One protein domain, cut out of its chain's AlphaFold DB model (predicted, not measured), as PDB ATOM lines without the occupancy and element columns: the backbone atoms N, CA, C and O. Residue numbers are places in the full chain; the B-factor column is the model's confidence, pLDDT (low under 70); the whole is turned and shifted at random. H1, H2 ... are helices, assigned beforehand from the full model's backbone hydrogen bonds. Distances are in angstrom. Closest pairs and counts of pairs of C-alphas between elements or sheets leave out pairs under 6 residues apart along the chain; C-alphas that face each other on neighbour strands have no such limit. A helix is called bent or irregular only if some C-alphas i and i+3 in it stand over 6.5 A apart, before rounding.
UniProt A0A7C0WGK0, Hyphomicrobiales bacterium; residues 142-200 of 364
ATOM      1  N   ALA A 142     163.504 200.639 125.757       88.38
ATOM      2  CA  ALA A 142     163.521 201.095 124.371       88.38
ATOM      3  C   ALA A 142     162.155 200.852 123.723       88.38
ATOM      4  O   ALA A 142     161.593 201.758 123.106       88.38
ATOM      5  N   LYS A 143     161.574 199.669 123.961       88.31
ATOM      6  CA  LYS A 143     160.219 199.335 123.508       88.31
ATOM      7  C   LYS A 143     159.160 200.242 124.143       88.31
ATOM      8  O   LYS A 143     158.278 200.725 123.441       88.31
ATOM      9  N   TRP A 144     159.262 200.525 125.441       91.94
ATOM     10  CA  TRP A 144     158.355 201.456 126.122       91.94
ATOM     11  C   TRP A 144     158.448 202.886 125.575       91.94
ATOM     12  O   TRP A 144     157.429 203.496 125.273       91.94
ATOM     13  N   ASN A 145     159.663 203.409 125.390       90.44
ATOM     14  CA  ASN A 145     159.867 204.757 124.858       90.44
ATOM     15  C   ASN A 145     159.349 204.888 123.421       90.44
ATOM     16  O   ASN A 145     158.788 205.923 123.070       90.44
ATOM     17  N   ALA A 146     159.488 203.836 122.608       89.88
ATOM     18  CA  ALA A 146     158.886 203.792 121.281       89.88
ATOM     19  C   ALA A 146     157.350 203.863 121.363       89.88
ATOM     20  O   ALA A 146     156.741 204.654 120.648       89.88
ATOM     21  N   LEU A 147     156.719 203.110 122.271       91.44
ATOM     22  CA  LEU A 147     155.267 203.182 122.477       91.44
ATOM     23  C   LEU A 147     154.814 204.585 122.900       91.44
ATOM     24  O   LEU A 147     153.833 205.085 122.369       91.44
ATOM     25  N   LEU A 148     155.561 205.268 123.771       91.38
ATOM     26  CA  LEU A 148     155.252 206.654 124.149       91.38
ATOM     27  C   LEU A 148     155.368 207.648 122.980       91.38
ATOM     28  O   LEU A 148     154.704 208.686 122.990       91.38
ATOM     29  N   GLN A 149     156.219 207.366 121.992       91.06
ATOM     30  CA  GLN A 149     156.409 208.230 120.826       91.06
ATOM     31  C   GLN A 149     155.310 208.039 119.772       91.06
ATOM     32  O   GLN A 149     154.875 209.022 119.172       91.06
ATOM     33  N   TYR A 150     154.882 206.795 119.543       90.88
ATOM     34  CA  TYR A 150     153.991 206.439 118.433       90.88
ATOM     35  C   TYR A 150     152.538 206.173 118.843       90.88
ATOM     36  O   TYR A 150     151.668 206.160 117.975       90.88
ATOM     37  N   ASP A 151     152.255 205.977 120.133       92.44
ATOM     38  CA  ASP A 151     150.922 205.647 120.634       92.44
ATOM     39  C   ASP A 151     150.386 206.742 121.566       92.44
ATOM     40  O   ASP A 151     150.851 206.928 122.696       92.44
ATOM     41  N   GLU A 152     149.395 207.486 121.078       91.88
ATOM     42  CA  GLU A 152     148.810 208.612 121.803       91.88
ATOM     43  C   GLU A 152     148.069 208.176 123.078       91.88
ATOM     44  O   GLU A 152     148.170 208.863 124.097       91.88
ATOM     45  N   ASP A 153     147.413 207.011 123.064       90.50
ATOM     46  CA  ASP A 153     146.646 206.502 124.208       90.50
ATOM     47  C   ASP A 153     147.578 206.119 125.364       90.50
ATOM     48  O   ASP A 153     147.347 206.469 126.524       90.50
ATOM     49  N   ILE A 154     148.675 205.423 125.044       90.88
ATOM     50  CA  ILE A 154     149.670 204.989 126.034       90.88
ATOM     51  C   ILE A 154     150.376 206.206 126.631       90.88
ATOM     52  O   ILE A 154     150.578 206.263 127.848       90.88
ATOM     53  N   ARG A 155     150.706 207.203 125.801       91.81
ATOM     54  CA  ARG A 155     151.294 208.465 126.259       91.81
ATOM     55  C   ARG A 155     150.358 209.208 127.212       91.81
ATOM     56  O   ARG A 155     150.794 209.601 128.290       91.81
ATOM     57  N   ALA A 156     149.073 209.324 126.875       92.44
ATOM     58  CA  ALA A 156     148.092 210.001 127.722       92.44
ATOM     59  C   ALA A 156     147.953 209.344 129.109       92.44
ATOM     60  O   ALA A 156     147.845 210.038 130.124       92.44
ATOM     61  N   VAL A 157     147.987 208.009 129.179       92.69
ATOM     62  CA  VAL A 157     147.944 207.266 130.449       92.69
ATOM     63  C   VAL A 157     149.252 207.409 131.230       92.69
ATOM     64  O   VAL A 157     149.228 207.633 132.444       92.69
ATOM     65  N   ALA A 158     150.397 207.340 130.551       91.94
ATOM     66  CA  ALA A 158     151.700 207.536 131.176       91.94
ATOM     67  C   ALA A 158     151.835 208.933 131.800       91.94
ATOM     68  O   ALA A 158     152.294 209.033 132.938       91.94
ATOM     69  N   ASP A 159     151.360 209.985 131.128       92.62
ATOM     70  CA  ASP A 159     151.385 211.365 131.635       92.62
ATOM     71  C   ASP A 159     150.533 211.541 132.902       92.62
ATOM     72  O   ASP A 159     150.903 212.280 133.823       92.62
ATOM     73  N   LYS A 160     149.397 210.839 132.997       90.69
ATOM     74  CA  LYS A 160     148.571 210.831 134.214       90.69
ATOM     75  C   LYS A 160     149.288 210.146 135.371       90.69
ATOM     76  O   LYS A 160     149.366 210.710 136.462       90.69
ATOM     77  N   VAL A 161     149.845 208.959 135.132       92.75
ATOM     78  CA  VAL A 161     150.572 208.185 136.150       92.75
ATOM     79  C   VAL A 161     151.868 208.892 136.564       92.75
ATOM     80  O   VAL A 161     152.271 208.828 137.726       92.75
ATOM     81  N   GLN A 162     152.497 209.644 135.657       91.88
ATOM     82  CA  GLN A 162     153.714 210.409 135.921       91.88
ATOM     83  C   GLN A 162     153.549 211.432 137.048       91.88
ATOM     84  O   GLN A 162     154.527 211.713 137.747       91.88
ATOM     85  N   ARG A 163     152.329 211.929 137.295       90.38
ATOM     86  CA  ARG A 163     152.026 212.834 138.419       90.38
ATOM     87  C   ARG A 163     152.328 212.212 139.784       90.38
ATOM     88  O   ARG A 163     152.673 212.934 140.711       90.38
ATOM     89  N   TYR A 164     152.264 210.886 139.888       89.56
ATOM     90  CA  TYR A 164     152.576 210.138 141.106       89.56
ATOM     91  C   TYR A 164     154.072 209.786 141.222       89.56
ATOM     92  O   TYR A 164     154.527 209.315 142.264       89.56
ATOM     93  N   GLY A 165     154.863 210.027 140.169       90.06
ATOM     94  CA  GLY A 165     156.314 209.835 140.128       90.06
ATOM     95  C   GLY A 165     156.777 208.742 139.157       90.06
ATOM     96  O   GLY A 165     156.042 207.822 138.803       90.06
ATOM     97  N   ARG A 166     158.055 208.808 138.749       88.50
ATOM     98  CA  ARG A 166     158.650 207.920 137.723       88.50
ATOM     99  C   ARG A 166     158.524 206.424 138.038       88.50
ATOM    100  O   ARG A 166     158.316 205.628 137.131       88.50
ATOM    101  N   ARG A 167     158.586 206.041 139.318       90.19
ATOM    102  CA  ARG A 167     158.433 204.642 139.765       90.19
ATOM    103  C   ARG A 167     157.078 204.044 139.369       90.19
ATOM    104  O   ARG A 167     157.002 202.844 139.126       90.19
ATOM    105  N   TRP A 168     156.020 204.850 139.313       90.62
ATOM    106  CA  TRP A 168     154.685 204.382 138.933       90.62
ATOM    107  C   TRP A 168     154.539 204.231 137.422       90.62
ATOM    108  O   TRP A 168     153.896 203.289 136.972       90.62
ATOM    109  N   VAL A 169     155.227 205.071 136.644       91.38
ATOM    110  CA  VAL A 169     155.344 204.906 135.186       91.38
ATOM    111  C   VAL A 169     156.111 203.626 134.850       91.38
ATOM    112  O   VAL A 169     155.688 202.864 133.988       91.38
ATOM    113  N   ASP A 170     157.187 203.332 135.582       90.44
ATOM    114  CA  ASP A 170     157.931 202.076 135.428       90.44
ATOM    115  C   ASP A 170     157.056 200.848 135.773       90.44
ATOM    116  O   ASP A 170     157.131 199.822 135.094       90.44
ATOM    117  N   LYS A 171     156.187 200.950 136.794       89.00
ATOM    118  CA  LYS A 171     155.206 199.900 137.134       89.00
ATOM    119  C   LYS A 171     154.146 199.725 136.041       89.00
ATOM    120  O   LYS A 171     153.834 198.590 135.694       89.00
ATOM    121  N   LEU A 172     153.628 200.825 135.488       92.06
ATOM    122  CA  LEU A 172     152.694 200.821 134.357       92.06
ATOM    123  C   LEU A 172     153.317 200.117 133.141       92.06
ATOM    124  O   LEU A 172     152.710 199.213 132.574       92.06
ATOM    125  N   ALA A 173     154.550 200.483 132.786       89.94
ATOM    126  CA  ALA A 173     155.278 199.905 131.660       89.94
ATOM    127  C   ALA A 173     155.498 198.394 131.823       89.94
ATOM    128  O   ALA A 173     155.251 197.620 130.897       89.94
ATOM    129  N   ALA A 174     155.922 197.967 133.015       89.31
ATOM    130  CA  ALA A 174     156.155 196.559 133.323       89.31
ATOM    131  C   ALA A 174     154.871 195.715 133.343       89.31
ATOM    132  O   ALA A 174     154.917 194.526 133.038       89.31
ATOM    133  N   ALA A 175     153.734 196.324 133.678       87.62
ATOM    134  CA  ALA A 175     152.422 195.688 133.632       87.62
ATOM    135  C   ALA A 175     151.864 195.599 132.199       87.62
ATOM    136  O   ALA A 175     151.273 194.584 131.833       87.62
ATOM    137  N   TYR A 176     152.071 196.636 131.381       90.06
ATOM    138  CA  TYR A 176     151.527 196.712 130.024       90.06
ATOM    139  C   TYR A 176     152.319 195.884 129.005       90.06
ATOM    140  O   TYR A 176     151.725 195.146 128.227       90.06
ATOM    141  N   LEU A 177     153.653 195.969 128.997       90.06
ATOM    142  CA  LEU A 177     154.494 195.380 127.943       90.06
ATOM    143  C   LEU A 177     154.358 193.856 127.735       90.06
ATOM    144  O   LEU A 177     154.438 193.435 126.579       90.06
ATOM    145  N   PRO A 178     154.167 193.025 128.781       86.25
ATOM    146  CA  PRO A 178     153.923 191.592 128.610       86.25
ATOM    147  C   PRO A 178     152.555 191.273 127.996       86.25
ATOM    148  O   PRO A 178     152.419 190.261 127.317       86.25
ATOM    149  N   LEU A 179     151.551 192.120 128.248       86.75
ATOM    150  CA  LEU A 179     150.185 191.958 127.738       86.75
ATOM    151  C   LEU A 179     150.040 192.548 126.329       86.75
ATOM    152  O   LEU A 179     149.388 191.950 125.483       86.75
ATOM    153  N   ASN A 180     150.678 193.697 126.085       87.00
ATOM    154  CA  ASN A 180     150.713 194.431 124.819       87.00
ATOM    155  C   ASN A 180     149.332 194.595 124.151       87.00
ATOM    156  O   ASN A 180     149.219 194.548 122.927       87.00
ATOM    157  N   ASP A 181     148.292 194.775 124.966       88.81
ATOM    158  CA  ASP A 181     146.904 194.909 124.534       88.81
ATOM    159  C   ASP A 181     146.265 196.130 125.211       88.81
ATOM    160  O   ASP A 181     146.207 196.239 126.443       88.81
ATOM    161  N   LYS A 182     145.773 197.058 124.380       87.56
ATOM    162  CA  LYS A 182     145.131 198.307 124.806       87.56
ATOM    163  C   LYS A 182     143.849 198.078 125.598       87.56
ATOM    164  O   LYS A 182     143.516 198.920 126.429       87.56
ATOM    165  N   ALA A 183     143.165 196.947 125.412       88.94
ATOM    166  CA  ALA A 183     141.945 196.627 126.151       88.94
ATOM    167  C   ALA A 183     142.169 196.600 127.676       88.94
ATOM    168  O   ALA A 183     141.257 196.887 128.451       88.94
ATOM    169  N   TYR A 184     143.398 196.311 128.119       87.19
ATOM    170  CA  TYR A 184     143.766 196.264 129.535       87.19
ATOM    171  C   TYR A 184     144.373 197.568 130.057       87.19
ATOM    172  O   TYR A 184     144.558 197.697 131.266       87.19
ATOM    173  N   LEU A 185     144.657 198.547 129.191       89.06
ATOM    174  CA  LEU A 185     145.364 199.776 129.558       89.06
ATOM    175  C   LEU A 185     144.623 200.559 130.650       89.06
ATOM    176  O   LEU A 185     145.232 200.945 131.644       89.06
ATOM    177  N   GLN A 186     143.300 200.699 130.520       89.38
ATOM    178  CA  GLN A 186     142.465 201.379 131.516       89.38
ATOM    179  C   GLN A 186     142.459 200.644 132.867       89.38
ATOM    180  O   GLN A 186     142.487 201.276 133.922       89.38
ATOM    181  N   LYS A 187     142.462 199.305 132.849       90.81
ATOM    182  CA  LYS A 187     142.508 198.489 134.070       90.81
ATOM    183  C   LYS A 187     143.865 198.614 134.773       90.81
ATOM    184  O   LYS A 187     143.901 198.758 135.991       90.81
ATOM    185  N   ILE A 188     144.964 198.597 134.013       89.81
ATOM    186  CA  ILE A 188     146.321 198.775 134.550       89.81
ATOM    187  C   ILE A 188     146.482 200.189 135.130       89.81
ATOM    188  O   ILE A 188     147.009 200.331 136.230       89.81
ATOM    189  N   GLU A 189     146.006 201.228 134.429       91.25
ATOM    190  CA  GLU A 189     146.011 202.617 134.922       91.25
ATOM    191  C   GLU A 189     145.350 202.707 136.300       91.25
ATOM    192  O   GLU A 189     145.963 203.204 137.242       91.25
ATOM    193  N   GLN A 190     144.129 202.178 136.433       92.06
ATOM    194  CA  GLN A 190     143.371 202.218 137.685       92.06
ATOM    195  C   GLN A 190     144.097 201.511 138.834       92.06
ATOM    196  O   GLN A 190     144.152 202.045 139.938       92.06
ATOM    197  N   GLU A 191     144.687 200.339 138.587       89.56
ATOM    198  CA  GLU A 191     145.419 199.584 139.611       89.56
ATOM    199  C   GLU A 191     146.692 200.316 140.067       89.56
ATOM    200  O   GLU A 191     146.973 200.413 141.264       89.56
ATOM    201  N   VAL A 192     147.445 200.881 139.118       89.94
ATOM    202  CA  VAL A 192     148.680 201.626 139.395       89.94
ATOM    203  C   VAL A 192     148.382 202.930 140.137       89.94
ATOM    204  O   VAL A 192     149.079 203.243 141.102       89.94
ATOM    205  N   VAL A 193     147.344 203.668 139.729       91.69
ATOM    206  CA  VAL A 193     146.921 204.917 140.383       91.69
ATOM    207  C   VAL A 193     146.381 204.646 141.785       91.69
ATOM    208  O   VAL A 193     146.822 205.293 142.730       91.69
ATOM    209  N   ALA A 194     145.515 203.645 141.957       90.06
ATOM    210  CA  ALA A 194     144.988 203.286 143.273       90.06
ATOM    211  C   ALA A 194     146.105 202.870 144.243       90.06
ATOM    212  O   ALA A 194     146.111 203.269 145.408       90.06
ATOM    213  N   ALA A 195     147.096 202.110 143.764       88.50
ATOM    214  CA  ALA A 195     148.263 201.757 144.564       88.50
ATOM    215  C   ALA A 195     149.133 202.983 144.906       88.50
ATOM    216  O   ALA A 195     149.693 203.043 146.002       88.50
ATOM    217  N   ALA A 196     149.237 203.961 144.001       89.31
ATOM    218  CA  ALA A 196     149.957 205.206 144.248       89.31
ATOM    219  C   ALA A 196     149.274 206.080 145.299       89.31
ATOM    220  O   ALA A 196     149.925 206.559 146.226       89.31
ATOM    221  N   GLU A 197     147.958 206.233 145.198       89.81
ATOM    222  CA  GLU A 197     147.148 206.963 146.170       89.81
ATOM    223  C   GLU A 197     147.178 206.294 147.543       89.81
ATOM    224  O   GLU A 197     147.296 206.985 148.557       89.81
ATOM    225  N   ALA A 198     147.171 204.959 147.595       87.62
ATOM    226  CA  ALA A 198     147.331 204.212 148.838       87.62
ATOM    227  C   ALA A 198     148.701 204.453 149.501       87.62
ATOM    228  O   ALA A 198     148.767 204.581 150.719       87.62
ATOM    229  N   GLU A 199     149.794 204.546 148.732       85.12
ATOM    230  CA  GLU A 199     151.130 204.840 149.279       85.12
ATOM    231  C   GLU A 199     151.248 206.303 149.749       85.12
ATOM    232  O   GLU A 199     151.900 206.564 150.755       85.12
ATOM    233  N   ILE A 200     150.579 207.248 149.076       84.81
ATOM    234  CA  ILE A 200     150.544 208.671 149.471       84.81
ATOM    235  C   ILE A 200     149.699 208.891 150.732       84.81
ATOM    236  O   ILE A 200     150.050 209.710 151.578       84.81
TER     237      ILE A 200
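This is residues 142 to 200 of the 364 residues of a protein of Hyphomicrobiales bacterium (UniProt A0A7C0WGK0). H2, H3 and H4 form a small up-and-down bundle, each running against the one before, and H1 lies across one end, making a corner with H2. The 59 printed residues include four named helices, H1 to H4 in chain order, and no named strand: all helix. The whole is compact, radius of gyration of the C-alphas 10.6 A, spanning 31 by 19 by 16 A.

H4, residues 182 to 200, is 27.3 A long, ends at C-alpha 200 (150.544, 208.671, 149.471) and is irregular: C-alphas 183 and 186 are 7.2 A apart. H3 is residues 166 to 176, 15.4 A; H2, 152 to 162, 15.1 A; H1, 142 to 150, 12.4 A, from C-alpha 142 (163.521, 201.095, 124.371).

H4 and H3, a hairpin, touch, closest C-alphas Leu 172 and Val 192, 6.5 A, opposite ways at a shallow tilt of 33 degrees, only just short of steep. H4 touches H2 with residues 185 to 193 alone, closest C-alphas Val 161 and Val 193, 6.5 A, the same way at 9 degrees, shallow. H2 and H3, a hairpin, touch, closest C-alphas Gln 162 and Val 169, 5.8 A. H1 and H2 touch only at the corner, closest C-alphas Leu 148 and Arg 155, 4.8 A. H1 and H4 are apart. In H1, H2 and H3 every O i to N i+4 pair is within hydrogen-bond range, in H4 13 of 15.

The farthest C-alphas, Tyr 150 and Ile 200, are 31.3 A apart. The printed part has no cut, its three links are tight, and no printed residue is under 70 in pLDDT.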